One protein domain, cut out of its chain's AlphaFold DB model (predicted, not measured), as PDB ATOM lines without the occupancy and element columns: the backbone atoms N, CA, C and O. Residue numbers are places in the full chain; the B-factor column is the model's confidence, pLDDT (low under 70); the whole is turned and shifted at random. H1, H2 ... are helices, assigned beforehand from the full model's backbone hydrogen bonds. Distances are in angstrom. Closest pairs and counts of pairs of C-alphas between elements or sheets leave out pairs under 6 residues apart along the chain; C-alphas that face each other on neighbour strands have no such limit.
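What this domain is: This is residues 71 to 121 of the 180 residues of a protein of Plasmodium relictum (UniProt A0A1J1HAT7). Two long helices, H1 and then H2, meet near their ends and make a corner, a wide V with residues 71 to 93 and 109 to 121 standing free as its two arms. The printed part has 51 residues with two named helices and no named strand, all helix in class. It is extended, with a radius of gyration of the C-alphas of 16.1 A, and flat, spanning 44 by 33 by 10 A.

How they stand to each other: H1, residues 71 to 96, and H2, residues 101 to 120, are close but not clearly touching; their closest C-alphas, those of Tyr 95 and Asn 104, are 6.0 A apart. They run opposite ways at a steep tilt of 68 degrees, only just short of about perpendicular. In H1 and H2 every O i to N i+4 pair is within hydrogen-bond range.

Where its parts are: H1 begins at C-alpha 71, (-122.434, 50.255, 54.903), and is 36.8 A long from first to last C-alpha. H2 is 29.3 A long and ends at C-alpha 120, (-110.678, 48.376, 12.351).

The domain as a whole: The C-alphas farthest apart, those of Lys 71 and Ile 102, are 45.4 A apart. The link from H1 to H2 is tight, and the printed part has no cut. The model's confidence is under 70 at residue 121.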
ATOM      1  N   LYS A  71    -123.871  49.978  54.763       77.19
ATOM      2  CA  LYS A  71    -122.434  50.255  54.903       77.19
ATOM      3  C   LYS A  71    -121.558  49.018  54.650       77.19
ATOM      4  O   LYS A  71    -120.552  49.112  53.951       77.19
ATOM      5  N   GLU A  72    -121.989  47.854  55.128       77.38
ATOM      6  CA  GLU A  72    -121.288  46.571  54.954       77.38
ATOM      7  C   GLU A  72    -121.108  46.178  53.479       77.38
ATOM      8  O   GLU A  72    -120.059  45.668  53.090       77.38
ATOM      9  N   LYS A  73    -122.108  46.446  52.624       76.00
ATOM     10  CA  LYS A  73    -122.021  46.137  51.186       76.00
ATOM     11  C   LYS A  73    -121.001  47.023  50.482       76.00
ATOM     12  O   LYS A  73    -120.320  46.557  49.571       76.00
ATOM     13  N   ILE A  74    -120.904  48.285  50.895       80.56
ATOM     14  CA  ILE A  74    -119.919  49.226  50.356       80.56
ATOM     15  C   ILE A  74    -118.520  48.786  50.779       80.56
ATOM     16  O   ILE A  74    -117.639  48.682  49.934       80.56
ATOM     17  N   GLU A  75    -118.330  48.466  52.057       86.25
ATOM     18  CA  GLU A  75    -117.039  48.037  52.595       86.25
ATOM     19  C   GLU A  75    -116.546  46.744  51.934       86.25
ATOM     20  O   GLU A  75    -115.424  46.700  51.431       86.25
ATOM     21  N   PHE A  76    -117.418  45.740  51.799       85.56
ATOM     22  CA  PHE A  76    -117.094  44.509  51.080       85.56
ATOM     23  C   PHE A  76    -116.723  44.769  49.612       85.56
ATOM     24  O   PHE A  76    -115.747  44.215  49.109       85.56
ATOM     25  N   CYS A  77    -117.470  45.632  48.917       85.31
ATOM     26  CA  CYS A  77    -117.185  45.967  47.524       85.31
ATOM     27  C   CYS A  77    -115.837  46.685  47.370       85.31
ATOM     28  O   CYS A  77    -115.067  46.361  46.467       85.31
ATOM     29  N   VAL A  78    -115.527  47.622  48.269       88.00
ATOM     30  CA  VAL A  78    -114.262  48.365  48.257       88.00
ATOM     31  C   VAL A  78    -113.080  47.437  48.533       88.00
ATOM     32  O   VAL A  78    -112.092  47.500  47.803       88.00
ATOM     33  N   ILE A  79    -113.191  46.543  49.519       90.31
ATOM     34  CA  ILE A  79    -112.149  45.552  49.824       90.31
ATOM     35  C   ILE A  79    -111.945  44.613  48.632       90.31
ATOM     36  O   ILE A  79    -110.816  44.424  48.184       90.31
ATOM     37  N   TYR A  80    -113.032  44.101  48.049       89.62
ATOM     38  CA  TYR A  80    -112.958  43.226  46.881       89.62
ATOM     39  C   TYR A  80    -112.272  43.905  45.685       89.62
ATOM     40  O   TYR A  80    -111.400  43.316  45.046       89.62
ATOM     41  N   LEU A  81    -112.633  45.156  45.382       87.50
ATOM     42  CA  LEU A  81    -111.998  45.915  44.302       87.50
ATOM     43  C   LEU A  81    -110.519  46.180  44.586       87.50
ATOM     44  O   LEU A  81    -109.703  46.076  43.671       87.50
ATOM     45  N   TYR A  82    -110.169  46.498  45.831       90.25
ATOM     46  CA  TYR A  82    -108.787  46.717  46.245       90.25
ATOM     47  C   TYR A  82    -107.926  45.465  46.040       90.25
ATOM     48  O   TYR A  82    -106.859  45.549  45.428       90.25
ATOM     49  N   GLU A  83    -108.399  44.302  46.493       91.06
ATOM     50  CA  GLU A  83    -107.698  43.028  46.316       91.06
ATOM     51  C   GLU A  83    -107.541  42.680  44.831       91.06
ATOM     52  O   GLU A  83    -106.428  42.441  44.364       91.06
ATOM     53  N   GLN A  84    -108.627  42.759  44.051       89.31
ATOM     54  CA  GLN A  84    -108.583  42.461  42.617       89.31
ATOM     55  C   GLN A  84    -107.630  43.388  41.857       89.31
ATOM     56  O   GLN A  84    -106.863  42.929  41.008       89.31
ATOM     57  N   LEU A  85    -107.651  44.691  42.145       88.88
ATOM     58  CA  LEU A  85    -106.755  45.640  41.492       88.88
ATOM     59  C   LEU A  85    -105.296  45.366  41.854       88.88
ATOM     60  O   LEU A  85    -104.453  45.349  40.959       88.88
ATOM     61  N   ASN A  86    -104.994  45.102  43.125       89.19
ATOM     62  CA  ASN A  86    -103.628  44.822  43.558       89.19
ATOM     63  C   ASN A  86    -103.072  43.523  42.975       89.19
ATOM     64  O   ASN A  86    -101.919  43.501  42.531       89.19
ATOM     65  N   ASP A  87    -103.879  42.469  42.895       88.50
ATOM     66  CA  ASP A  87    -103.470  41.212  42.270       88.50
ATOM     67  C   ASP A  87    -103.143  41.416  40.787       88.50
ATOM     68  O   ASP A  87    -102.089  40.994  40.295       88.50
ATOM     69  N   LYS A  88    -104.010  42.131  40.058       89.06
ATOM     70  CA  LYS A  88    -103.789  42.430  38.636       89.06
ATOM     71  C   LYS A  88    -102.593  43.355  38.428       89.06
ATOM     72  O   LYS A  88    -101.794  43.101  37.527       89.06
ATOM     73  N   LEU A  89    -102.413  44.374  39.266       87.19
ATOM     74  CA  LEU A  89    -101.256  45.270  39.210       87.19
ATOM     75  C   LEU A  89     -99.949  44.540  39.519       87.19
ATOM     76  O   LEU A  89     -98.933  44.819  38.887       87.19
ATOM     77  N   THR A  90     -99.966  43.560  40.422       87.88
ATOM     78  CA  THR A  90     -98.795  42.721  40.710       87.88
ATOM     79  C   THR A  90     -98.396  41.900  39.487       87.88
ATOM     80  O   THR A  90     -97.216  41.837  39.138       87.88
ATOM     81  N   ILE A  91     -99.371  41.337  38.772       84.19
ATOM     82  CA  ILE A  91     -99.137  40.635  37.505       84.19
ATOM     83  C   ILE A  91     -98.577  41.598  36.449       84.19
ATOM     84  O   ILE A  91     -97.565  41.298  35.815       84.19
ATOM     85  N   VAL A  92     -99.182  42.779  36.283       84.06
ATOM     86  CA  VAL A  92     -98.693  43.810  35.349       84.06
ATOM     87  C   VAL A  92     -97.258  44.213  35.686       84.06
ATOM     88  O   VAL A  92     -96.423  44.300  34.790       84.06
ATOM     89  N   ARG A  93     -96.930  44.379  36.971       86.31
ATOM     90  CA  ARG A  93     -95.567  44.653  37.432       86.31
ATOM     91  C   ARG A  93     -94.594  43.538  37.043       86.31
ATOM     92  O   ARG A  93     -93.487  43.845  36.618       86.31
ATOM     93  N   GLN A  94     -94.978  42.264  37.144       84.81
ATOM     94  CA  GLN A  94     -94.130  41.146  36.704       84.81
ATOM     95  C   GLN A  94     -93.851  41.186  35.194       84.81
ATOM     96  O   GLN A  94     -92.715  40.930  34.783       84.81
ATOM     97  N   TYR A  95     -94.852  41.548  34.382       83.31
ATOM     98  CA  TYR A  95     -94.668  41.789  32.947       83.31
ATOM     99  C   TYR A  95     -93.764  43.009  32.698       83.31
ATOM    100  O   TYR A  95     -92.816  42.915  31.926       83.31
ATOM    101  N   LEU A  96     -93.963  44.131  33.394       79.50
ATOM    102  CA  LEU A  96     -93.123  45.329  33.244       79.50
ATOM    103  C   LEU A  96     -91.663  45.105  33.655       79.50
ATOM    104  O   LEU A  96     -90.769  45.686  33.051       79.50
ATOM    105  N   LEU A  97     -91.409  44.255  34.652       86.06
ATOM    106  CA  LEU A  97     -90.060  43.932  35.132       86.06
ATOM    107  C   LEU A  97     -89.341  42.862  34.299       86.06
ATOM    108  O   LEU A  97     -88.230  42.471  34.644       86.06
ATOM    109  N   TRP A  98     -89.945  42.373  33.212       84.00
ATOM    110  CA  TRP A  98     -89.323  41.370  32.338       84.00
ATOM    111  C   TRP A  98     -88.891  40.081  33.037       84.00
ATOM    112  O   TRP A  98     -87.957  39.407  32.597       84.00
ATOM    113  N   ASN A  99     -89.636  39.682  34.072       80.12
ATOM    114  CA  ASN A  99     -89.320  38.493  34.861       80.12
ATOM    115  C   ASN A  99     -89.341  37.208  34.005       80.12
ATOM    116  O   ASN A  99     -88.609  36.259  34.270       80.12
ATOM    117  N   ASN A 100     -90.146  37.185  32.933       79.69
ATOM    118  CA  ASN A 100     -90.113  36.140  31.912       79.69
ATOM    119  C   ASN A 100     -90.144  36.752  30.502       79.69
ATOM    120  O   ASN A 100     -91.199  37.117  29.981       79.69
ATOM    121  N   ARG A 101     -88.968  36.829  29.869       82.00
ATOM    122  CA  ARG A 101     -88.773  37.487  28.566       82.00
ATOM    123  C   ARG A 101     -89.627  36.882  27.447       82.00
ATOM    124  O   ARG A 101     -90.169  37.625  26.638       82.00
ATOM    125  N   ILE A 102     -89.791  35.559  27.422       83.81
ATOM    126  CA  ILE A 102     -90.574  34.871  26.382       83.81
ATOM    127  C   ILE A 102     -92.058  35.214  26.529       83.81
ATOM    128  O   ILE A 102     -92.690  35.624  25.561       83.81
ATOM    129  N   LYS A 103     -92.606  35.128  27.751       81.44
ATOM    130  CA  LYS A 103     -94.012  35.486  28.013       81.44
ATOM    131  C   LYS A 103     -94.309  36.948  27.675       81.44
ATOM    132  O   LYS A 103     -95.362  37.234  27.114       81.44
ATOM    133  N   ASN A 104     -93.379  37.852  27.973       85.38
ATOM    134  CA  ASN A 104     -93.509  39.266  27.638       85.38
ATOM    135  C   ASN A 104     -93.575  39.520  26.134       85.38
ATOM    136  O   ASN A 104     -94.455  40.246  25.682       85.38
ATOM    137  N   ILE A 105     -92.668  38.917  25.362       85.69
ATOM    138  CA  ILE A 105     -92.650  39.069  23.902       85.69
ATOM    139  C   ILE A 105     -93.963  38.546  23.308       85.69
ATOM    140  O   ILE A 105     -94.589  39.237  22.508       85.69
ATOM    141  N   THR A 106     -94.438  37.381  23.759       86.31
ATOM    142  CA  THR A 106     -95.735  36.841  23.329       86.31
ATOM    143  C   THR A 106     -96.891  37.782  23.679       86.31
ATOM    144  O   THR A 106     -97.761  38.013  22.843       86.31
ATOM    145  N   ALA A 107     -96.898  38.375  24.877       83.75
ATOM    146  CA  ALA A 107     -97.923  39.336  25.282       83.75
ATOM    147  C   ALA A 107     -97.912  40.604  24.410       83.75
ATOM    148  O   ALA A 107     -98.976  41.068  24.011       83.75
ATOM    149  N   ILE A 108     -96.733  41.128  24.059       87.06
ATOM    150  CA  ILE A 108     -96.596  42.284  23.157       87.06
ATOM    151  C   ILE A 108     -97.163  41.959  21.771       87.06
ATOM    152  O   ILE A 108     -97.919  42.758  21.224       87.06
ATOM    153  N   ILE A 109     -96.857  40.777  21.226       89.00
ATOM    154  CA  ILE A 109     -97.398  40.325  19.934       89.00
ATOM    155  C   ILE A 109     -98.928  40.245  19.994       89.00
ATOM    156  O   ILE A 109     -99.603  40.757  19.103       89.00
ATOM    157  N   ILE A 110     -99.487  39.660  21.060       87.75
ATOM    158  CA  ILE A 110    -100.941  39.572  21.252       87.75
ATOM    159  C   ILE A 110    -101.566  40.967  21.339       87.75
ATOM    160  O   ILE A 110    -102.546  41.226  20.649       87.75
ATOM    161  N   ILE A 111    -101.000  41.874  22.142       87.81
ATOM    162  CA  ILE A 111    -101.498  43.251  22.285       87.81
ATOM    163  C   ILE A 111    -101.450  43.984  20.942       87.81
ATOM    164  O   ILE A 111    -102.400  44.683  20.601       87.81
ATOM    165  N   TYR A 112    -100.385  43.799  20.161       88.81
ATOM    166  CA  TYR A 112    -100.251  44.408  18.841       88.81
ATOM    167  C   TYR A 112    -101.315  43.894  17.861       88.81
ATOM    168  O   TYR A 112    -101.987  44.690  17.208       88.81
ATOM    169  N   PHE A 113    -101.532  42.577  17.804       85.94
ATOM    170  CA  PHE A 113    -102.602  41.985  16.996       85.94
ATOM    171  C   PHE A 113    -103.989  42.464  17.435       85.94
ATOM    172  O   PHE A 113    -104.804  42.842  16.594       85.94
ATOM    173  N   LEU A 114    -104.249  42.489  18.745       83.50
ATOM    174  CA  LEU A 114    -105.527  42.927  19.299       83.50
ATOM    175  C   LEU A 114    -105.779  44.410  19.007       83.50
ATOM    176  O   LEU A 114    -106.877  44.775  18.598       83.50
ATOM    177  N   GLY A 115    -104.756  45.253  19.167       80.69
ATOM    178  CA  GLY A 115    -104.812  46.678  18.855       80.69
ATOM    179  C   GLY A 115    -105.077  46.936  17.374       80.69
ATOM    180  O   GLY A 115    -105.877  47.804  17.042       80.69
ATOM    181  N   ASN A 116    -104.483  46.138  16.484       82.38
ATOM    182  CA  ASN A 116    -104.743  46.240  15.052       82.38
ATOM    183  C   ASN A 116    -106.202  45.872  14.726       82.38
ATOM    184  O   ASN A 116    -106.896  46.646  14.078       82.38
ATOM    185  N   ILE A 117    -106.724  44.769  15.276       75.50
ATOM    186  CA  ILE A 117    -108.140  44.379  15.116       75.50
ATOM    187  C   ILE A 117    -109.086  45.456  15.671       75.50
ATOM    188  O   ILE A 117    -110.072  45.809  15.027       75.50
ATOM    189  N   LEU A 118    -108.774  46.010  16.844       73.88
ATOM    190  CA  LEU A 118    -109.557  47.078  17.468       73.88
ATOM    191  C   LEU A 118    -109.473  48.399  16.694       73.88
ATOM    192  O   LEU A 118    -110.399  49.192  16.777       73.88
ATOM    193  N   SER A 119    -108.418  48.640  15.911       74.31
ATOM    194  CA  SER A 119    -108.342  49.826  15.049       74.31
ATOM    195  C   SER A 119    -109.334  49.775  13.879       74.31
ATOM    196  O   SER A 119    -109.833  50.813  13.452       74.31
ATOM    197  N   PHE A 120    -109.678  48.571  13.404       70.62
ATOM    198  CA  PHE A 120    -110.678  48.376  12.351       70.62
ATOM    199  C   PHE A 120    -112.117  48.515  12.854       70.62
ATOM    200  O   PHE A 120    -113.021  48.797  12.068       70.62
ATOM    201  N   VAL A 121    -112.349  48.307  14.152       67.25
ATOM    202  CA  VAL A 121    -113.690  48.287  14.735       67.25
ATOM    203  C   VAL A 121    -113.849  49.483  15.657       67.25
ATOM    204  O   VAL A 121    -113.210  49.565  16.699       67.25
TER     205      VAL A 121